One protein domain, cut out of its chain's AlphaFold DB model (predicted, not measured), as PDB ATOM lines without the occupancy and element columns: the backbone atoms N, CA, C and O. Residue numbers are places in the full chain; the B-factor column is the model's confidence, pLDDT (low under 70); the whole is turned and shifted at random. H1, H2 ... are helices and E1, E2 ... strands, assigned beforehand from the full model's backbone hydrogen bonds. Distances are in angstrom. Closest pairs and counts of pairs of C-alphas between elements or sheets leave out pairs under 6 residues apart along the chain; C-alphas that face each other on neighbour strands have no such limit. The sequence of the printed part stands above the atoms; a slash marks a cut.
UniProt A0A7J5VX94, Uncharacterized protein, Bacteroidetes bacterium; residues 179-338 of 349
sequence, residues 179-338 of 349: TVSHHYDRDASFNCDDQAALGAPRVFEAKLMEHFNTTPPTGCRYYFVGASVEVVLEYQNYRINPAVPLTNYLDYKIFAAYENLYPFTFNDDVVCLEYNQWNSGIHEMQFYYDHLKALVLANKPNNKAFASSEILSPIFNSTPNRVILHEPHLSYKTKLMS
ATOM      1  N   THR A 179     214.218 142.978 174.834       80.88
ATOM      2  CA  THR A 179     213.472 143.528 175.976       80.88
ATOM      3  C   THR A 179     213.843 144.973 176.301       80.88
ATOM      4  O   THR A 179     213.410 145.479 177.329       80.88
ATOM      5  N   VAL A 180     214.723 145.608 175.525       83.31
ATOM      6  CA  VAL A 180     215.199 146.957 175.827       83.31
ATOM      7  C   VAL A 180     214.363 147.981 175.078       83.31
ATOM      8  O   VAL A 180     214.312 147.989 173.849       83.31
ATOM      9  N   SER A 181     213.761 148.881 175.843       89.00
ATOM     10  CA  SER A 181     213.059 150.052 175.347       89.00
ATOM     11  C   SER A 181     213.833 151.318 175.731       89.00
ATOM     12  O   SER A 181     214.490 151.351 176.773       89.00
ATOM     13  N   HIS A 182     213.801 152.362 174.903       91.62
ATOM     14  CA  HIS A 182     214.338 153.683 175.256       91.62
ATOM     15  C   HIS A 182     213.476 154.793 174.682       91.62
ATOM     16  O   HIS A 182     212.985 154.685 173.562       91.62
ATOM     17  N   HIS A 183     213.385 155.905 175.403       90.69
ATOM     18  CA  HIS A 183     212.779 157.106 174.852       90.69
ATOM     19  C   HIS A 183     213.655 157.736 173.763       90.69
ATOM     20  O   HIS A 183     214.889 157.745 173.849       90.69
ATOM     21  N   TYR A 184     213.003 158.287 172.739       87.81
ATOM     22  CA  TYR A 184     213.671 158.954 171.621       87.81
ATOM     23  C   TYR A 184     214.346 160.274 171.993       87.81
ATOM     24  O   TYR A 184     215.277 160.688 171.299       87.81
ATOM     25  N   ASP A 185     213.883 160.979 173.023       86.88
ATOM     26  CA  ASP A 185     214.479 162.251 173.418       86.88
ATOM     27  C   ASP A 185     215.825 162.052 174.122       86.88
ATOM     28  O   ASP A 185     216.040 161.109 174.878       86.88
ATOM     29  N   ARG A 186     216.769 162.957 173.847       87.38
ATOM     30  CA  ARG A 186     218.161 162.853 174.310       87.38
ATOM     31  C   ARG A 186     218.295 162.835 175.831       87.38
ATOM     32  O   ARG A 186     219.195 162.178 176.355       87.38
ATOM     33  N   ASP A 187     217.442 163.589 176.514       85.81
ATOM     34  CA  ASP A 187     217.580 163.903 177.936       85.81
ATOM     35  C   ASP A 187     216.587 163.137 178.823       85.81
ATOM     36  O   ASP A 187     216.450 163.456 180.008       85.81
ATOM     37  N   ALA A 188     215.946 162.095 178.278       87.44
ATOM     38  CA  ALA A 188     215.116 161.184 179.049       87.44
ATOM     39  C   ALA A 188     215.898 160.633 180.249       87.44
ATOM     40  O   ALA A 188     217.071 160.257 180.139       87.44
ATOM     41  N   SER A 189     215.237 160.629 181.407       87.38
ATOM     42  CA  SER A 189     215.778 160.096 182.668       87.38
ATOM     43  C   SER A 189     215.270 158.685 182.983       87.38
ATOM     44  O   SER A 189     215.764 158.041 183.908       87.38
ATOM     45  N   PHE A 190     214.285 158.223 182.218       88.75
ATOM     46  CA  PHE A 190     213.690 156.899 182.304       88.75
ATOM     47  C   PHE A 190     213.580 156.316 180.894       88.75
ATOM     48  O   PHE A 190     213.646 157.064 179.916       88.75
ATOM     49  N   ASN A 191     213.462 154.997 180.782       90.56
ATOM     50  CA  ASN A 191     213.037 154.329 179.559       90.56
ATOM     51  C   ASN A 191     211.511 154.153 179.534       90.56
ATOM     52  O   ASN A 191     210.812 154.615 180.432       90.56
ATOM     53  N   CYS A 192     211.011 153.456 178.518       89.50
ATOM     54  CA  CYS A 192     209.579 153.259 178.314       89.50
ATOM     55  C   CYS A 192     208.939 152.251 179.272       89.50
ATOM     56  O   CYS A 192     207.722 152.137 179.318       89.50
ATOM     57  N   ASP A 193     209.759 151.555 180.060       89.06
ATOM     58  CA  ASP A 193     209.325 150.676 181.143       89.06
ATOM     59  C   ASP A 193     209.421 151.373 182.518       89.06
ATOM     60  O   ASP A 193     209.476 150.703 183.553       89.06
ATOM     61  N   ASP A 194     209.505 152.711 182.541       88.75
ATOM     62  CA  ASP A 194     209.678 153.556 183.735       88.75
ATOM     63  C   ASP A 194     210.947 153.247 184.564       88.75
ATOM     64  O   ASP A 194     211.057 153.579 185.749       88.75
ATOM     65  N   GLN A 195     211.955 152.620 183.955       89.50
ATOM     66  CA  GLN A 195     213.230 152.310 184.599       89.50
ATOM     67  C   GLN A 195     214.234 153.431 184.356       89.50
ATOM     68  O   GLN A 195     214.306 153.978 183.260       89.50
ATOM     69  N   ALA A 196     215.047 153.762 185.363       88.44
ATOM     70  CA  ALA A 196     216.075 154.791 185.228       88.44
ATOM     71  C   ALA A 196     217.048 154.438 184.089       88.44
ATOM     72  O   ALA A 196     217.745 153.426 184.150       88.44
ATOM     73  N   ALA A 197     217.083 155.277 183.056       86.25
ATOM     74  CA  ALA A 197     217.859 155.041 181.846       86.25
ATOM     75  C   ALA A 197     218.136 156.357 181.113       86.25
ATOM     76  O   ALA A 197     217.446 157.355 181.309       86.25
ATOM     77  N   LEU A 198     219.149 156.344 180.247       86.75
ATOM     78  CA  LEU A 198     219.420 157.449 179.331       86.75
ATOM     79  C   LEU A 198     218.520 157.359 178.094       86.75
ATOM     80  O   LEU A 198     218.205 156.264 177.614       86.75
ATOM     81  N   GLY A 199     218.200 158.523 177.530       90.56
ATOM     82  CA  GLY A 199     217.601 158.639 176.207       90.56
ATOM     83  C   GLY A 199     218.427 157.968 175.108       90.56
ATOM     84  O   GLY A 199     219.666 157.965 175.145       90.56
ATOM     85  N   ALA A 200     217.744 157.429 174.098       91.75
ATOM     86  CA  ALA A 200     218.360 156.670 173.014       91.75
ATOM     87  C   ALA A 200     219.504 157.397 172.277       91.75
ATOM     88  O   ALA A 200     220.512 156.745 171.999       91.75
ATOM     89  N   PRO A 201     219.447 158.722 172.011       92.50
ATOM     90  CA  PRO A 201     220.569 159.455 171.418       92.50
ATOM     91  C   PRO A 201     221.893 159.275 172.171       92.50
ATOM     92  O   PRO A 201     222.912 158.956 171.561       92.50
ATOM     93  N   ARG A 202     221.880 159.395 173.506       89.25
ATOM     94  CA  ARG A 202     223.089 159.238 174.336       89.25
ATOM     95  C   ARG A 202     223.596 157.799 174.319       89.25
ATOM     96  O   ARG A 202     224.801 157.559 174.292       89.25
ATOM     97  N   VAL A 203     222.672 156.840 174.293       89.62
ATOM     98  CA  VAL A 203     222.993 155.413 174.170       89.62
ATOM     99  C   VAL A 203     223.660 155.112 172.822       89.62
ATOM    100  O   VAL A 203     224.670 154.409 172.774       89.62
ATOM    101  N   PHE A 204     223.148 155.680 171.727       91.88
ATOM    102  CA  PHE A 204     223.762 155.556 170.407       91.88
ATOM    103  C   PHE A 204     225.148 156.201 170.350       91.88
ATOM    104  O   PHE A 204     226.073 155.569 169.846       91.88
ATOM    105  N   GLU A 205     225.326 157.408 170.897       90.88
ATOM    106  CA  GLU A 205     226.635 158.072 170.988       90.88
ATOM    107  C   GLU A 205     227.669 157.187 171.708       90.88
ATOM    108  O   GLU A 205     228.769 156.973 171.193       90.88
ATOM    109  N   ALA A 206     227.304 156.614 172.861       85.88
ATOM    110  CA  ALA A 206     228.172 155.719 173.626       85.88
ATOM    111  C   ALA A 206     228.541 154.448 172.840       85.88
ATOM    112  O   ALA A 206     229.717 154.085 172.757       85.88
ATOM    113  N   LYS A 207     227.559 153.800 172.201       88.12
ATOM    114  CA  LYS A 207     227.792 152.605 171.376       88.12
ATOM    115  C   LYS A 207     228.631 152.894 170.126       88.12
ATOM    116  O   LYS A 207     229.448 152.061 169.740       88.12
ATOM    117  N   LEU A 208     228.479 154.062 169.491       90.69
ATOM    118  CA  LEU A 208     229.334 154.472 168.369       90.69
ATOM    119  C   LEU A 208     230.790 154.644 168.806       90.69
ATOM    120  O   LEU A 208     231.691 154.180 168.103       90.69
ATOM    121  N   MET A 209     231.021 155.280 169.960       86.50
ATOM    122  CA  MET A 209     232.360 155.392 170.544       86.50
ATOM    123  C   MET A 209     232.969 154.004 170.758       86.50
ATOM    124  O   MET A 209     234.078 153.759 170.290       86.50
ATOM    125  N   GLU A 210     232.213 153.074 171.343       85.50
ATOM    126  CA  GLU A 210     232.644 151.685 171.548       85.50
ATOM    127  C   GLU A 210     232.965 150.953 170.247       85.50
ATOM    128  O   GLU A 210     233.964 150.241 170.152       85.50
ATOM    129  N   HIS A 211     232.150 151.157 169.216       87.94
ATOM    130  CA  HIS A 211     232.334 150.488 167.939       87.94
ATOM    131  C   HIS A 211     233.567 150.985 167.171       87.94
ATOM    132  O   HIS A 211     234.286 150.184 166.571       87.94
ATOM    133  N   PHE A 212     233.808 152.299 167.151       88.38
ATOM    134  CA  PHE A 212     234.834 152.906 166.295       88.38
ATOM    135  C   PHE A 212     236.166 153.190 167.006       88.38
ATOM    136  O   PHE A 212     237.207 153.274 166.339       88.38
ATOM    137  N   ASN A 213     236.170 153.288 168.338       83.81
ATOM    138  CA  ASN A 213     237.366 153.552 169.137       83.81
ATOM    139  C   ASN A 213     237.825 152.288 169.864       83.81
ATOM    140  O   ASN A 213     237.671 152.130 171.067       83.81
ATOM    141  N   THR A 214     238.419 151.379 169.095       81.50
ATOM    142  CA  THR A 214     238.943 150.101 169.586       81.50
ATOM    143  C   THR A 214     240.099 150.269 170.575       81.50
ATOM    144  O   THR A 214     240.863 151.234 170.494       81.50
ATOM    145  N   THR A 215     240.316 149.257 171.416       83.12
ATOM    146  CA  THR A 215     241.455 149.191 172.340       83.12
ATOM    147  C   THR A 215     242.801 149.251 171.592       83.12
ATOM    148  O   THR A 215     242.980 148.541 170.597       83.12
ATOM    149  N   PRO A 216     243.753 150.095 172.025       84.56
ATOM    150  CA  PRO A 216     245.106 150.155 171.476       84.56
ATOM    151  C   PRO A 216     245.949 148.949 171.934       84.56
ATOM    152  O   PRO A 216     245.551 148.229 172.853       84.56
ATOM    153  N   PRO A 217     247.132 148.727 171.332       86.06
ATOM    154  CA  PRO A 217     248.118 147.791 171.868       86.06
ATOM    155  C   PRO A 217     248.472 148.094 173.332       86.06
ATOM    156  O   PRO A 217     248.424 149.245 173.770       86.06
ATOM    157  N   THR A 218     248.852 147.061 174.089       82.81
ATOM    158  CA  THR A 218     249.262 147.197 175.495       82.81
ATOM    159  C   THR A 218     250.378 148.231 175.644       82.81
ATOM    160  O   THR A 218     251.389 148.149 174.954       82.81
ATOM    161  N   GLY A 219     250.200 149.181 176.567       80.12
ATOM    162  CA  GLY A 219     251.152 150.274 176.800       80.12
ATOM    163  C   GLY A 219     250.979 151.477 175.869       80.12
ATOM    164  O   GLY A 219     251.692 152.463 176.021       80.12
ATOM    165  N   CYS A 220     250.021 151.435 174.939       83.75
ATOM    166  CA  CYS A 220     249.740 152.528 174.017       83.75
ATOM    167  C   CYS A 220     248.373 153.166 174.268       83.75
ATOM    168  O   CYS A 220     247.481 152.587 174.889       83.75
ATOM    169  N   ARG A 221     248.186 154.371 173.730       84.62
ATOM    170  CA  ARG A 221     246.904 155.075 173.687       84.62
ATOM    171  C   ARG A 221     246.670 155.742 172.345       84.62
ATOM    172  O   ARG A 221     247.599 156.257 171.723       84.62
ATOM    173  N   TYR A 222     245.406 155.773 171.933       87.75
ATOM    174  CA  TYR A 222     244.966 156.622 170.833       87.75
ATOM    175  C   TYR A 222     244.628 158.027 171.320       87.75
ATOM    176  O   TYR A 222     244.033 158.204 172.387       87.75
ATOM    177  N   TYR A 223     244.967 159.009 170.495       89.81
ATOM    178  CA  TYR A 223     244.580 160.403 170.665       89.81
ATOM    179  C   TYR A 223     244.235 161.022 169.303       89.81
ATOM    180  O   TYR A 223     244.570 160.476 168.249       89.81
ATOM    181  N   PHE A 224     243.522 162.147 169.323       90.50
ATOM    182  CA  PHE A 224     243.023 162.808 168.118       90.50
ATOM    183  C   PHE A 224     243.623 164.200 167.963       90.50
ATOM    184  O   PHE A 224     243.642 164.960 168.926       90.50
ATOM    185  N   VAL A 225     244.044 164.564 166.750       89.69
ATOM    186  CA  VAL A 225     244.669 165.866 166.469       89.69
ATOM    187  C   VAL A 225     244.107 166.566 165.239       89.69
ATOM    188  O   VAL A 225     243.492 165.952 164.355       89.69
ATOM    189  N   GLY A 226     244.390 167.864 165.175       85.12
ATOM    190  CA  GLY A 226     244.124 168.732 164.038       85.12
ATOM    191  C   GLY A 226     242.674 169.199 163.978       85.12
ATOM    192  O   GLY A 226     241.861 168.884 164.841       85.12
ATOM    193  N   ALA A 227     242.339 169.952 162.930       82.19
ATOM    194  CA  ALA A 227     240.982 170.452 162.748       82.19
ATOM    195  C   ALA A 227     239.969 169.297 162.671       82.19
ATOM    196  O   ALA A 227     240.198 168.299 161.966       82.19
ATOM    197  N   SER A 228     238.861 169.457 163.399       85.06
ATOM    198  CA  SER A 228     237.706 168.574 163.269       85.06
ATOM    199  C   SER A 228     236.971 168.872 161.968       85.06
ATOM    200  O   SER A 228     236.784 170.031 161.595       85.06
ATOM    201  N   VAL A 229     236.575 167.805 161.281       91.12
ATOM    202  CA  VAL A 229     235.612 167.859 160.189       91.12
ATOM    203  C   VAL A 229     234.280 167.399 160.754       91.12
ATOM    204  O   VAL A 229     234.152 166.250 161.178       91.12
ATOM    205  N   GLU A 230     233.308 168.303 160.770       93.12
ATOM    206  CA  GLU A 230     231.947 168.007 161.198       93.12
ATOM    207  C   GLU A 230     231.092 167.615 159.991       93.12
ATOM    208  O   GLU A 230     231.117 168.274 158.950       93.12
ATOM    209  N   VAL A 231     230.333 166.533 160.143       94.81
ATOM    210  CA  VAL A 231     229.296 166.108 159.206       94.81
ATOM    211  C   VAL A 231     227.971 166.107 159.949       94.81
ATOM    212  O   VAL A 231     227.804 165.361 160.911       94.81
ATOM    213  N   VAL A 232     227.023 166.912 159.477       95.75
ATOM    214  CA  VAL A 232     225.655 166.947 160.003       95.75
ATOM    215  C   VAL A 232     224.762 166.119 159.089       95.75
ATOM    216  O   VAL A 232     224.766 166.302 157.869       95.75
ATOM    217  N   LEU A 233     224.024 165.174 159.665       94.00
ATOM    218  CA  LEU A 233     223.146 164.281 158.921       94.00
ATOM    219  C   LEU A 233     221.685 164.712 159.066       94.00
ATOM    220  O   LEU A 233     221.028 164.427 160.063       94.00
ATOM    221  N   GLU A 234     221.149 165.344 158.026       89.00
ATOM    222  CA  GLU A 234     219.734 165.711 157.982       89.00
ATOM    223  C   GLU A 234     218.857 164.488 157.676       89.00
ATOM    224  O   GLU A 234     218.958 163.898 156.595       89.00
ATOM    225  N   TYR A 235     217.948 164.133 158.591       84.81
ATOM    226  CA  TYR A 235     217.086 162.947 158.478       84.81
ATOM    227  C   TYR A 235     216.337 162.851 157.132       84.81
ATOM    228  O   TYR A 235     216.185 161.759 156.589       84.81
ATOM    229  N   GLN A 236     215.919 163.983 156.548       84.31
ATOM    230  CA  GLN A 236     215.138 164.043 155.301       84.31
ATOM    231  C   GLN A 236     215.820 163.328 154.130       84.31
ATOM    232  O   GLN A 236     215.142 162.725 153.296       84.31
ATOM    233  N   ASN A 237     217.154 163.335 154.112       88.06
ATOM    234  CA  ASN A 237     217.970 162.715 153.068       88.06
ATOM    235  C   ASN A 237     218.068 161.189 153.207       88.06
ATOM    236  O   ASN A 237     218.627 160.517 152.341       88.06
ATOM    237  N   TYR A 238     217.512 160.626 154.282       89.06
ATOM    238  CA  TYR A 238     217.690 159.231 154.665       89.06
ATOM    239  C   TYR A 238     216.369 158.478 154.862       89.06
ATOM    240  O   TYR A 238     216.296 157.541 155.659       89.06
ATOM    241  N   ARG A 239     215.332 158.854 154.106       87.19
ATOM    242  CA  ARG A 239     214.080 158.084 153.990       87.19
ATOM    243  C   ARG A 239     214.352 156.683 153.450       87.19
ATOM    244  O   ARG A 239     215.099 156.531 152.485       87.19
ATOM    245  N   ILE A 240     213.700 155.671 154.018       84.69
ATOM    246  CA  ILE A 240     213.708 154.316 153.451       84.69
ATOM    247  C   ILE A 240     212.885 154.290 152.168       84.69
ATOM    248  O   ILE A 240     213.361 153.814 151.138       84.69
ATOM    249  N   ASN A 241     211.664 154.828 152.223       81.12
ATOM    250  CA  ASN A 241     210.790 154.935 151.066       81.12
ATOM    251  C   ASN A 241     210.259 156.371 150.928       81.12
ATOM    252  O   ASN A 241     209.349 156.760 151.658       81.12
ATOM    253  N   PRO A 242     210.777 157.169 149.978       78.56
ATOM    254  CA  PRO A 242     210.361 158.560 149.820       78.56
ATOM    255  C   PRO A 242     208.905 158.720 149.354       78.56
ATOM    256  O   PRO A 242     208.382 159.831 149.423       78.56
ATOM    257  N   ALA A 243     208.255 157.646 148.886       78.94
ATOM    258  CA  ALA A 243     206.865 157.659 148.432       78.94
ATOM    259  C   ALA A 243     205.836 157.425 149.556       78.94
ATOM    260  O   ALA A 243     204.644 157.614 149.318       78.94
ATOM    261  N   VAL A 244     206.266 157.007 150.753       69.69
ATOM    262  CA  VAL A 244     205.371 156.716 151.884       69.69
ATOM    263  C   VAL A 244     205.345 157.924 152.836       69.69
ATOM    264  O   VAL A 244     206.410 158.445 153.179       69.69
ATOM    265  N   PRO A 245     204.157 158.426 153.232       72.38
ATOM    266  CA  PRO A 245     204.041 159.433 154.288       72.38
ATOM    267  C   PRO A 245     204.652 158.915 155.592       72.38
ATOM    268  O   PRO A 245     204.581 157.721 155.851       72.38
ATOM    269  N   LEU A 246     205.216 159.790 156.426       69.75
ATOM    270  CA  LEU A 246     205.800 159.362 157.699       69.75
ATOM    271  C   LEU A 246     204.727 158.697 158.586       69.75
ATOM    272  O   LEU A 246     203.732 159.329 158.939       69.75
ATOM    273  N   THR A 247     204.959 157.433 158.930       67.44
ATOM    274  CA  THR A 247     204.165 156.585 159.832       67.44
ATOM    275  C   THR A 247     204.794 156.421 161.220       67.44
ATOM    276  O   THR A 247     204.140 155.891 162.113       67.44
ATOM    277  N   ASN A 248     206.012 156.941 161.415       75.19
ATOM    278  CA  ASN A 248     206.795 156.980 162.660       75.19
ATOM    279  C   ASN A 248     207.469 155.655 163.058       75.19
ATOM    280  O   ASN A 248     208.279 155.661 163.980       75.19
ATOM    281  N   TYR A 249     207.232 154.563 162.325       80.81
ATOM    282  CA  TYR A 249     207.884 153.271 162.551       80.81
ATOM    283  C   TYR A 249     208.836 152.934 161.402       80.81
ATOM    284  O   TYR A 249     208.400 152.641 160.290       80.81
ATOM    285  N   LEU A 250     210.142 152.954 161.673       83.19
ATOM    286  CA  LEU A 250     211.198 152.564 160.727       83.19
ATOM    287  C   LEU A 250     211.077 153.201 159.329       83.19
ATOM    288  O   LEU A 250     211.359 152.558 158.327       83.19
ATOM    289  N   ASP A 251     210.664 154.462 159.222       80.50
ATOM    290  CA  ASP A 251     210.517 155.134 157.918       80.50
ATOM    291  C   ASP A 251     211.825 155.748 157.400       80.50
ATOM    292  O   ASP A 251     211.969 156.071 156.214       80.50
ATOM    293  N   TYR A 252     212.793 155.925 158.296       87.69
ATOM    294  CA  TYR A 252     214.050 156.616 158.049       87.69
ATOM    295  C   TYR A 252     215.218 155.832 158.629       87.69
ATOM    296  O   TYR A 252     215.076 155.119 159.608       87.69
ATOM    297  N   LYS A 253     216.409 156.017 158.062       89.62
ATOM    298  CA  LYS A 253     217.658 155.476 158.622       89.62
ATOM    299  C   LYS A 253     218.157 156.273 159.834       89.62
ATOM    300  O   LYS A 253     218.991 155.782 160.586       89.62
ATOM    301  N   ILE A 254     217.666 157.501 159.991       90.81
ATOM    302  CA  ILE A 254     217.876 158.387 161.139       90.81
ATOM    303  C   ILE A 254     216.494 158.700 161.678       90.81
ATOM    304  O   ILE A 254     215.640 159.120 160.900       90.81
ATOM    305  N   PHE A 255     216.262 158.487 162.968       89.94
ATOM    306  CA  PHE A 255     214.921 158.628 163.506       89.94
ATOM    307  C   PHE A 255     214.319 160.015 163.256       89.94
ATOM    308  O   PHE A 255     214.953 161.052 163.472       89.94
ATOM    309  N   ALA A 256     213.056 160.006 162.848       87.94
ATOM    310  CA  ALA A 256     212.210 161.174 162.805       87.94
ATOM    311  C   ALA A 256     210.762 160.756 163.039       87.94
ATOM    312  O   ALA A 256     210.286 159.809 162.413       87.94
ATOM    313  N   ALA A 257     210.068 161.511 163.883       84.50
ATOM    314  CA  ALA A 257     208.641 161.387 164.106       84.50
ATOM    315  C   ALA A 257     207.928 162.728 163.912       84.50
ATOM    316  O   ALA A 257     208.442 163.794 164.259       84.50
ATOM    317  N   TYR A 258     206.724 162.673 163.356       78.19
ATOM    318  CA  TYR A 258     205.877 163.820 163.051       78.19
ATOM    319  C   TYR A 258     204.407 163.448 163.217       78.19
ATOM    320  O   TYR A 258     203.969 162.365 162.826       78.19
ATOM    321  N   GLU A 259     203.637 164.390 163.744       71.75
ATOM    322  CA  GLU A 259     202.191 164.295 163.902       71.75
ATOM    323  C   GLU A 259     201.499 165.288 162.955       71.75
ATOM    324  O   GLU A 259     201.654 166.501 163.096       71.75
ATOM    325  N   ASN A 260     200.753 164.773 161.965       60.66
ATOM    326  CA  ASN A 260     199.813 165.561 161.142       60.66
ATOM    327  C   ASN A 260     198.713 164.716 160.492       60.66
ATOM    328  O   ASN A 260     198.252 164.985 159.381       60.66
ATOM    329  N   LEU A 261     198.297 163.651 161.164       52.00
ATOM    330  CA  LEU A 261     197.170 162.845 160.726       52.00
ATOM    331  C   LEU A 261     196.266 162.686 161.928       52.00
ATOM    332  O   LEU A 261     196.630 162.022 162.880       52.00
ATOM    333  N   TYR A 262     195.094 163.309 161.911       48.75
ATOM    334  CA  TYR A 262     194.055 162.979 162.878       48.75
ATOM    335  C   TYR A 262     193.594 161.534 162.587       48.75
ATOM    336  O   TYR A 262     193.228 161.283 161.434       48.75
ATOM    337  N   PRO A 263     193.596 160.580 163.545       56.66
ATOM    338  CA  PRO A 263     193.783 160.707 164.994       56.66
ATOM    339  C   PRO A 263     195.080 160.033 165.508       56.66
ATOM    340  O   PRO A 263     195.030 159.070 166.269       56.66
ATOM    341  N   PHE A 264     196.244 160.501 165.077       58.94
ATOM    342  CA  PHE A 264     197.539 160.073 165.592       58.94
ATOM    343  C   PHE A 264     197.918 160.967 166.770       58.94
ATOM    344  O   PHE A 264     197.848 162.182 166.637       58.94
ATOM    345  N   THR A 265     198.296 160.361 167.892       65.00
ATOM    346  CA  THR A 265     198.782 161.044 169.097       65.00
ATOM    347  C   THR A 265     200.132 160.428 169.432       65.00
ATOM    348  O   THR A 265     200.243 159.205 169.370       65.00
ATOM    349  N   PHE A 266     201.139 161.223 169.812       71.06
ATOM    350  CA  PHE A 266     202.349 160.667 170.432       71.06
ATOM    351  C   PHE A 266     201.950 159.858 171.674       71.06
ATOM    352  O   PHE A 266     201.556 160.426 172.692       71.06
ATOM    353  N   ASN A 267     202.014 158.539 171.548       71.81
ATOM    354  CA  ASN A 267     201.847 157.554 172.605       71.81
ATOM    355  C   ASN A 267     203.190 156.849 172.829       71.81
ATOM    356  O   ASN A 267     204.168 157.162 172.140       71.81
ATOM    357  N   ASP A 268     203.222 155.916 173.777       70.56
ATOM    358  CA  ASP A 268     204.436 155.183 174.130       70.56
ATOM    359  C   ASP A 268     205.079 154.557 172.882       70.56
ATOM    360  O   ASP A 268     206.231 154.859 172.608       70.56
ATOM    361  N   ASP A 269     204.314 153.890 172.012       72.12
ATOM    362  CA  ASP A 269     204.814 153.290 170.760       72.12
ATOM    363  C   ASP A 269     205.608 154.256 169.850       72.12
ATOM    364  O   ASP A 269     206.486 153.843 169.100       72.12
ATOM    365  N   VAL A 270     205.294 155.556 169.869       76.12
ATOM    366  CA  VAL A 270     205.923 156.563 168.991       76.12
ATOM    367  C   VAL A 270     207.106 157.241 169.658       76.12
ATOM    368  O   VAL A 270     208.055 157.643 168.983       76.12
ATOM    369  N   VAL A 271     207.038 157.436 170.977       81.12
ATOM    370  CA  VAL A 271     208.133 158.044 171.747       81.12
ATOM    371  C   VAL A 271     209.145 157.014 172.240       81.12
ATOM    372  O   VAL A 271     210.172 157.418 172.791       81.12
ATOM    373  N   CYS A 272     208.900 155.732 171.972       88.00
ATOM    374  CA  CYS A 272     209.729 154.611 172.373       88.00
ATOM    375  C   CYS A 272     210.371 153.894 171.196       88.00
ATOM    376  O   CYS A 272     209.749 153.587 170.189       88.00
ATOM    377  N   LEU A 273     211.649 153.583 171.371       89.75
ATOM    378  CA  LEU A 273     212.387 152.634 170.562       89.75
ATOM    379  C   LEU A 273     212.329 151.272 171.224       89.75
ATOM    380  O   LEU A 273     213.018 151.053 172.218       89.75
ATOM    381  N   GLU A 274     211.558 150.356 170.654       87.31
ATOM    382  CA  GLU A 274     211.311 149.047 171.253       87.31
ATOM    383  C   GLU A 274     211.435 147.895 170.240       87.31
ATOM    384  O   GLU A 274     211.963 148.050 169.130       87.31
ATOM    385  N   TYR A 275     211.024 146.698 170.657       86.12
ATOM    386  CA  TYR A 275     210.974 145.509 169.819       86.12
ATOM    387  C   TYR A 275     209.529 145.150 169.468       86.12
ATOM    388  O   TYR A 275     208.764 144.688 170.312       86.12
ATOM    389  N   ASN A 276     209.159 145.305 168.193       81.25
ATOM    390  CA  ASN A 276     207.790 145.053 167.745       81.25
ATOM    391  C   ASN A 276     207.640 143.657 167.114       81.25
ATOM    392  O   ASN A 276     207.789 143.480 165.902       81.25
ATOM    393  N   GLN A 277     207.289 142.662 167.933       74.81
ATOM    394  CA  GLN A 277     207.029 141.290 167.466       74.81
ATOM    395  C   GLN A 277     205.758 141.153 166.619       74.81
ATOM    396  O   GLN A 277     205.659 140.230 165.811       74.81
ATOM    397  N   TRP A 278     204.779 142.041 166.804       74.56
ATOM    398  CA  TRP A 278     203.453 141.908 166.200       74.56
ATOM    399  C   TRP A 278     203.404 142.386 164.747       74.56
ATOM    400  O   TRP A 278     202.634 141.840 163.959       74.56
ATOM    401  N   ASN A 279     204.239 143.363 164.384       69.38
ATOM    402  CA  ASN A 279     204.228 143.968 163.052       69.38
ATOM    403  C   ASN A 279     205.385 143.499 162.161       69.38
ATOM    404  O   ASN A 279     205.169 143.213 160.984       69.38
ATOM    405  N   SER A 280     206.610 143.448 162.690       74.56
ATOM    406  CA  SER A 280     207.823 143.300 161.866       74.56
ATOM    407  C   SER A 280     208.836 142.287 162.404       74.56
ATOM    408  O   SER A 280     209.633 141.766 161.625       74.56
ATOM    409  N   GLY A 281     208.838 142.015 163.716       81.25
ATOM    410  CA  GLY A 281     209.911 141.267 164.374       81.25
ATOM    411  C   GLY A 281     211.260 141.990 164.319       81.25
ATOM    412  O   GLY A 281     212.302 141.337 164.340       81.25
ATOM    413  N   ILE A 282     211.262 143.322 164.197       83.56
ATOM    414  CA  ILE A 282     212.471 144.149 164.133       83.56
ATOM    415  C   ILE A 282     212.601 144.960 165.419       83.56
ATOM    416  O   ILE A 282     211.641 145.579 165.884       83.56
ATOM    417  N   HIS A 283     213.812 144.983 165.976       89.06
ATOM    418  CA  HIS A 283     214.157 145.847 167.097       89.06
ATOM    419  C   HIS A 283     214.584 147.224 166.586       89.06
ATOM    420  O   HIS A 283     215.599 147.352 165.896       89.06
ATOM    421  N   GLU A 284     213.829 148.263 166.935       89.81
ATOM    422  CA  GLU A 284     214.045 149.605 166.393       89.81
ATOM    423  C   GLU A 284     215.375 150.224 166.833       89.81
ATOM    424  O   GLU A 284     216.100 150.754 165.991       89.81
ATOM    425  N   MET A 285     215.762 150.086 168.112       90.56
ATOM    426  CA  MET A 285     217.087 150.521 168.591       90.56
ATOM    427  C   MET A 285     218.205 149.958 167.710       90.56
ATOM    428  O   MET A 285     219.099 150.687 167.278       90.56
ATOM    429  N   GLN A 286     218.138 148.655 167.420       90.88
ATOM    430  CA  GLN A 286     219.125 147.977 166.588       90.88
ATOM    431  C   GLN A 286     219.086 148.494 165.149       90.88
ATOM    432  O   GLN A 286     220.135 148.783 164.576       90.88
ATOM    433  N   PHE A 287     217.886 148.669 164.595       91.69
ATOM    434  CA  PHE A 287     217.694 149.198 163.251       91.69
ATOM    435  C   PHE A 287     218.362 150.569 163.072       91.69
ATOM    436  O   PHE A 287     219.170 150.737 162.153       91.69
ATOM    437  N   TYR A 288     218.064 151.545 163.938       93.00
ATOM    438  CA  TYR A 288     218.625 152.894 163.807       93.00
ATOM    439  C   TYR A 288     220.121 152.913 164.112       93.00
ATOM    440  O   TYR A 288     220.878 153.590 163.416       93.00
ATOM    441  N   TYR A 289     220.582 152.124 165.084       93.25
ATOM    442  CA  TYR A 289     222.005 152.019 165.391       93.25
ATOM    443  C   TYR A 289     222.824 151.428 164.235       93.25
ATOM    444  O   TYR A 289     223.890 151.949 163.897       93.25
ATOM    445  N   ASP A 290     222.339 150.365 163.590       91.62
ATOM    446  CA  ASP A 290     223.021 149.752 162.447       91.62
ATOM    447  C   ASP A 290     223.126 150.709 161.263       91.62
ATOM    448  O   ASP A 290     224.185 150.824 160.635       91.62
ATOM    449  N   HIS A 291     222.057 151.455 161.003       94.00
ATOM    450  CA  HIS A 291     222.063 152.492 159.987       94.00
ATOM    451  C   HIS A 291     222.998 153.645 160.337       94.00
ATOM    452  O   HIS A 291     223.750 154.095 159.472       94.00
ATOM    453  N   LEU A 292     223.019 154.087 161.592       94.94
ATOM    454  CA  LEU A 292     223.913 155.145 162.038       94.94
ATOM    455  C   LEU A 292     225.385 154.735 161.895       94.94
ATOM    456  O   LEU A 292     226.174 155.503 161.350       94.94
ATOM    457  N   LYS A 293     225.756 153.498 162.259       94.00
ATOM    458  CA  LYS A 293     227.101 152.951 161.992       94.00
ATOM    459  C   LYS A 293     227.451 152.986 160.504       94.00
ATOM    460  O   LYS A 293     228.549 153.407 160.135       94.00
ATOM    461  N   ALA A 294     226.528 152.558 159.643       92.88
ATOM    462  CA  ALA A 294     226.743 152.582 158.199       92.88
ATOM    463  C   ALA A 294     226.929 154.016 157.674       92.88
ATOM    464  O   ALA A 294     227.799 154.253 156.835       92.88
ATOM    465  N   LEU A 295     226.167 154.980 158.196       95.44
ATOM    466  CA  LEU A 295     226.274 156.394 157.835       95.44
ATOM    467  C   LEU A 295     227.587 157.026 158.312       95.44
ATOM    468  O   LEU A 295     228.174 157.806 157.559       95.44
ATOM    469  N   VAL A 296     228.090 156.651 159.495       95.50
ATOM    470  CA  VAL A 296     229.417 157.071 159.976       95.50
ATOM    471  C   VAL A 296     230.517 156.622 159.014       95.50
ATOM    472  O   VAL A 296     231.431 157.393 158.719       95.50
ATOM    473  N   LEU A 297     230.436 155.397 158.494       94.19
ATOM    474  CA  LEU A 297     231.402 154.888 157.518       94.19
ATOM    475  C   LEU A 297     231.246 155.549 156.144       94.19
ATOM    476  O   LEU A 297     232.247 155.919 155.535       94.19
ATOM    477  N   ALA A 298     230.010 155.720 155.671       93.94
ATOM    478  CA  ALA A 298     229.721 156.280 154.351       93.94
ATOM    479  C   ALA A 298     230.131 157.754 154.213       93.94
ATOM    480  O   ALA A 298     230.506 158.180 153.124       93.94
ATOM    481  N   ASN A 299     230.084 158.519 155.307       94.12
ATOM    482  CA  ASN A 299     230.424 159.944 155.320       94.12
ATOM    483  C   ASN A 299     231.819 160.239 155.887       94.12
ATOM    484  O   ASN A 299     232.171 161.400 156.093       94.12
ATOM    485  N   LYS A 300     232.627 159.206 156.150       94.06
ATOM    486  CA  LYS A 300     233.979 159.358 156.692       94.06
ATOM    487  C   LYS A 300     234.881 160.101 155.692       94.06
ATOM    488  O   LYS A 300     235.138 159.570 154.609       94.06
ATOM    489  N   PRO A 301     235.444 161.269 156.051       92.56
ATOM    490  CA  PRO A 301     236.416 161.949 155.204       92.56
ATOM    491  C   PRO A 301     237.710 161.137 155.050       92.56
ATOM    492  O   PRO A 301     238.129 160.419 155.967       92.56
ATOM    493  N   ASN A 302     238.389 161.301 153.912       87.44
ATOM    494  CA  ASN A 302     239.687 160.667 153.664       87.44
ATOM    495  C   ASN A 302     240.692 161.013 154.776       87.44
ATOM    496  O   ASN A 302     240.784 162.162 155.209       87.44
ATOM    497  N   ASN A 303     241.457 160.015 155.226       85.12
ATOM    498  CA  ASN A 303     242.510 160.139 156.247       85.12
ATOM    499  C   ASN A 303     242.047 160.686 157.614       85.12
ATOM    500  O   ASN A 303     242.863 161.127 158.427       85.12
ATOM    501  N   LYS A 304     240.742 160.649 157.902       91.25
ATOM    502  CA  LYS A 304     240.181 160.969 159.221       91.25
ATOM    503  C   LYS A 304     239.569 159.724 159.850       91.25
ATOM    504  O   LYS A 304     239.181 158.795 159.154       91.25
ATOM    505  N   ALA A 305     239.482 159.687 161.169       92.31
ATOM    506  CA  ALA A 305     238.765 158.670 161.927       92.31
ATOM    507  C   ALA A 305     237.580 159.317 162.645       92.31
ATOM    508  O   ALA A 305     237.620 160.512 162.946       92.31
ATOM    509  N   PHE A 306     236.541 158.527 162.918       93.62
ATOM    510  CA  PHE A 306     235.474 158.945 163.820       93.62
ATOM    511  C   PHE A 306     236.088 159.289 165.181       93.62
ATOM    512  O   PHE A 306     236.865 158.498 165.714       93.62
ATOM    513  N   ALA A 307     235.793 160.483 165.686       90.75
ATOM    514  CA  ALA A 307     236.320 160.983 166.951       90.75
ATOM    515  C   ALA A 307     235.223 161.056 168.015       90.75
ATOM    516  O   ALA A 307     235.440 160.643 169.151       90.75
ATOM    517  N   SER A 308     234.046 161.560 167.639       90.25
ATOM    518  CA  SER A 308     232.878 161.653 168.514       90.25
ATOM    519  C   SER A 308     231.603 161.895 167.713       90.25
ATOM    520  O   SER A 308     231.652 162.266 166.539       90.25
ATOM    521  N   SER A 309     230.455 161.780 168.375       92.19
ATOM    522  CA  SER A 309     229.165 162.224 167.848       92.19
ATOM    523  C   SER A 309     228.392 163.019 168.890       92.19
ATOM    524  O   SER A 309     228.555 162.798 170.087       92.19
ATOM    525  N   GLU A 310     227.529 163.908 168.420       92.56
ATOM    526  CA  GLU A 310     226.451 164.508 169.195       92.56
ATOM    527  C   GLU A 310     225.161 164.366 168.393       92.56
ATOM    528  O   GLU A 310     225.095 164.789 167.248       92.56
ATOM    529  N   ILE A 311     224.141 163.748 168.965       94.06
ATOM    530  CA  ILE A 311     222.840 163.578 168.338       94.06
ATOM    531  C   ILE A 311     221.899 164.560 169.017       94.06
ATOM    532  O   ILE A 311     221.482 164.373 170.162       94.06
ATOM    533  N   LEU A 312     221.578 165.636 168.305       91.81
ATOM    534  CA  LEU A 312     220.551 166.565 168.743       91.81
ATOM    535  C   LEU A 312     219.180 165.943 168.473       91.81
ATOM    536  O   LEU A 312     218.979 165.241 167.483       91.81
ATOM    537  N   SER A 313     218.230 166.200 169.367       89.12
ATOM    538  CA  SER A 313     216.849 165.729 169.225       89.12
ATOM    539  C   SER A 313     215.873 166.886 169.412       89.12
ATOM    540  O   SER A 313     215.106 166.882 170.377       89.12
ATOM    541  N   PRO A 314     215.936 167.935 168.570       86.00
ATOM    542  CA  PRO A 314     215.014 169.050 168.682       86.00
ATOM    543  C   PRO A 314     213.565 168.568 168.586       86.00
ATOM    544  O   PRO A 314     213.184 167.820 167.682       86.00
ATOM    545  N   ILE A 315     212.764 169.035 169.543       82.12
ATOM    546  CA  ILE A 315     211.322 168.826 169.572       82.12
ATOM    547  C   ILE A 315     210.666 170.139 169.164       82.12
ATOM    548  O   ILE A 315     210.801 171.151 169.853       82.12
ATOM    549  N   PHE A 316     209.971 170.126 168.034       78.31
ATOM    550  CA  PHE A 316     209.275 171.296 167.510       78.31
ATOM    551  C   PHE A 316     207.778 171.237 167.824       78.31
ATOM    552  O   PHE A 316     207.191 170.155 167.897       78.31
ATOM    553  N   ASN A 317     207.180 172.432 167.926       71.44
ATOM    554  CA  ASN A 317     205.759 172.710 168.174       71.44
ATOM    555  C   ASN A 317     205.209 172.222 169.528       71.44
ATOM    556  O   ASN A 317     205.838 171.486 170.287       71.44
ATOM    557  N   SER A 318     203.984 172.653 169.827       62.22
ATOM    558  CA  SER A 318     203.170 172.134 170.923       62.22
ATOM    559  C   SER A 318     202.219 171.043 170.433       62.22
ATOM    560  O   SER A 318     201.903 170.950 169.244       62.22
ATOM    561  N   THR A 319     201.698 170.254 171.368       58.22
ATOM    562  CA  THR A 319     200.552 169.367 171.138       58.22
ATOM    563  C   THR A 319     199.426 170.129 170.415       58.22
ATOM    564  O   THR A 319     199.143 171.269 170.803       58.22
ATOM    565  N   PRO A 320     198.787 169.559 169.373       61.56
ATOM    566  CA  PRO A 320     198.887 168.179 168.884       61.56
ATOM    567  C   PRO A 320     199.729 168.046 167.600       61.56
ATOM    568  O   PRO A 320     199.367 167.286 166.721       61.56
ATOM    569  N   ASN A 321     200.765 168.865 167.394       66.94
ATOM    570  CA  ASN A 321     201.563 168.805 166.160       66.94
ATOM    571  C   ASN A 321     203.044 168.660 166.482       66.94
ATOM    572  O   ASN A 321     203.849 169.475 166.031       66.94
ATOM    573  N   ARG A 322     203.418 167.683 167.310       76.75
ATOM    574  CA  ARG A 322     204.821 167.551 167.731       76.75
ATOM    575  C   ARG A 322     205.676 166.952 166.611       76.75
ATOM    576  O   ARG A 322     205.216 166.158 165.789       76.75
ATOM    577  N   VAL A 323     206.935 167.369 166.557       82.00
ATOM    578  CA  VAL A 323     207.935 166.811 165.637       82.00
ATOM    579  C   VAL A 323     209.182 166.506 166.440       82.00
ATOM    580  O   VAL A 323     209.663 167.394 167.139       82.00
ATOM    581  N   ILE A 324     209.703 165.289 166.336       85.38
ATOM    582  CA  ILE A 324     210.970 164.888 166.948       85.38
ATOM    583  C   ILE A 324     211.893 164.473 165.820       85.38
ATOM    584  O   ILE A 324     211.574 163.559 165.067       85.38
ATOM    585  N   LEU A 325     213.028 165.147 165.692       87.62
ATOM    586  CA  LEU A 325     213.982 164.888 164.620       87.62
ATOM    587  C   LEU A 325     215.330 164.589 165.248       87.62
ATOM    588  O   LEU A 325     215.824 165.409 166.015       87.62
ATOM    589  N   HIS A 326     215.928 163.440 164.948       91.31
ATOM    590  CA  HIS A 326     217.334 163.238 165.280       91.31
ATOM    591  C   HIS A 326     218.202 163.905 164.222       91.31
ATOM    592  O   HIS A 326     218.019 163.705 163.021       91.31
ATOM    593  N   GLU A 327     219.179 164.669 164.689       93.44
ATOM    594  CA  GLU A 327     220.191 165.321 163.870       93.44
ATOM    595  C   GLU A 327     221.567 164.897 164.396       93.44
ATOM    596  O   GLU A 327     222.074 165.463 165.367       93.44
ATOM    597  N   PRO A 328     222.155 163.823 163.836       95.81
ATOM    598  CA  PRO A 328     223.505 163.407 164.182       95.81
ATOM    599  C   PRO A 328     224.558 164.379 163.636       95.81
ATOM    600  O   PRO A 328     224.697 164.551 162.424       95.81
ATOM    601  N   HIS A 329     225.353 164.940 164.537       95.44
ATOM    602  CA  HIS A 329     226.601 165.649 164.279       95.44
ATOM    603  C   HIS A 329     227.764 164.685 164.499       95.44
ATOM    604  O   HIS A 329     228.047 164.268 165.624       95.44
ATOM    605  N   LEU A 330     228.447 164.308 163.425       95.31
ATOM    606  CA  LEU A 330     229.583 163.397 163.449       95.31
ATOM    607  C   LEU A 330     230.881 164.194 163.331       95.31
ATOM    608  O   LEU A 330     231.071 164.955 162.385       95.31
ATOM    609  N   SER A 331     231.792 163.999 164.279       93.19
ATOM    610  CA  SER A 331     233.093 164.666 164.326       93.19
ATOM    611  C   SER A 331     234.184 163.694 163.895       93.19
ATOM    612  O   SER A 331     234.324 162.605 164.463       93.19
ATOM    613  N   TYR A 332     234.984 164.097 162.908       93.38
ATOM    614  CA  TYR A 332     236.101 163.314 162.393       93.38
ATOM    615  C   TYR A 332     237.425 164.052 162.585       93.38
ATOM    616  O   TYR A 332     237.581 165.207 162.185       93.38
ATOM    617  N   LYS A 333     238.421 163.361 163.148       91.44
ATOM    618  CA  LYS A 333     239.768 163.903 163.394       91.44
ATOM    619  C   LYS A 333     240.849 162.927 162.950       91.44
ATOM    620  O   LYS A 333     240.596 161.755 162.681       91.44
ATOM    621  N   THR A 334     242.076 163.421 162.848       91.56
ATOM    622  CA  THR A 334     243.233 162.562 162.600       91.56
ATOM    623  C   THR A 334     243.518 161.758 163.870       91.56
ATOM    624  O   THR A 334     243.762 162.354 164.914       91.56
ATOM    625  N   LYS A 335     243.440 160.423 163.794       91.50
ATOM    626  CA  LYS A 335     243.727 159.518 164.918       91.50
ATOM    627  C   LYS A 335     245.185 159.081 164.873       91.50
ATOM    628  O   LYS A 335     245.629 158.570 163.849       91.50
ATOM    629  N   LEU A 336     245.882 159.257 165.987       90.38
ATOM    630  CA  LEU A 336     247.290 158.921 166.182       90.38
ATOM    631  C   LEU A 336     247.458 158.021 167.407       90.38
ATOM    632  O   LEU A 336     246.522 157.845 168.192       90.38
ATOM    633  N   MET A 337     248.646 157.440 167.560       89.38
ATOM    634  CA  MET A 337     248.980 156.536 168.659       89.38
ATOM    635  C   MET A 337     250.280 156.973 169.330       89.38
ATOM    636  O   MET A 337     251.260 157.265 168.648       89.38
ATOM    637  N   SER A 338     250.295 156.967 170.660       85.50
ATOM    638  CA  SER A 338     251.505 157.133 171.472       85.50
ATOM    639  C   SER A 338     251.652 155.939 172.416       85.50
ATOM    640  O   SER A 338     250.648 155.459 172.945       85.50
TER     641      SER A 338
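Overview. This is residues 179 to 338 of the 349 residues of an uncharacterized protein of Bacteroidetes bacterium (UniProt A0A7J5VX94). A long, strongly twisted sheet of three antiparallel strands, order E1 - E5 - E3, has two helices, H1 and H4, over one face; beyond one end lie loops, the small antiparallel sheet E2 - E4 and short helices H2 and H3. At the other end E1 and E5 bend and run on together past the helices. The 160 printed residues have four named helices and five named strands, H1 E1 H2 E2 H3 H4 E3 E4 E5, a mixed class with under half of the residues in named elements. It is compact, radius of gyration of the C-alphas 17.2 A, yet elongated, spanning 58 by 33 by 29 A.

Arrangement. Begin at inner strand E5, residues 327 to 338; its neighbours are E1, residues 221 to 232, and E3, residues 305 to 312. N 229 and O 332, like N 310 and O 329, are 2.9 A apart, within hydrogen-bond range. E1 bends by 83 degrees at residue 226, E5 by 50 degrees at 334. H1, residues 200 to 212, is over E3, height over the sheet 8.3 A. H4, residues 284 to 298, is on the same face; H1 and H4 only just touch, with 3 pairs of C-alphas within 8 A, the closest Phe 204 and Tyr 289, 6.4 A. E4, residues 323 to 325, runs on into E5 and pairs with E2, residues 256 to 258: N 257 and O 324, 2.8 A. H2, residues 235 to 238, and H3, residues 268 to 271, are apart. Every O i to N i+4 pair is within range in H1 and H4; H2 and H3 are too short.

Along the chain. Find C-alpha 200 at (218.360, 156.670, 173.014); H1 runs 18.2 A. H4 runs 20.9 A, E1 27.9 A, E3 21.0 A, and E5 33.2 A to C-alpha 338 at (251.505, 157.133, 171.472).

Size, cuts and confidence. The farthest C-alphas, Gly 219 and Tyr 262, are 60.1 A apart. The printed part has no cut; links H2 to E2 and H3 to H4 are long. Fourteen residues have pLDDT under 70, among them 260 to 265.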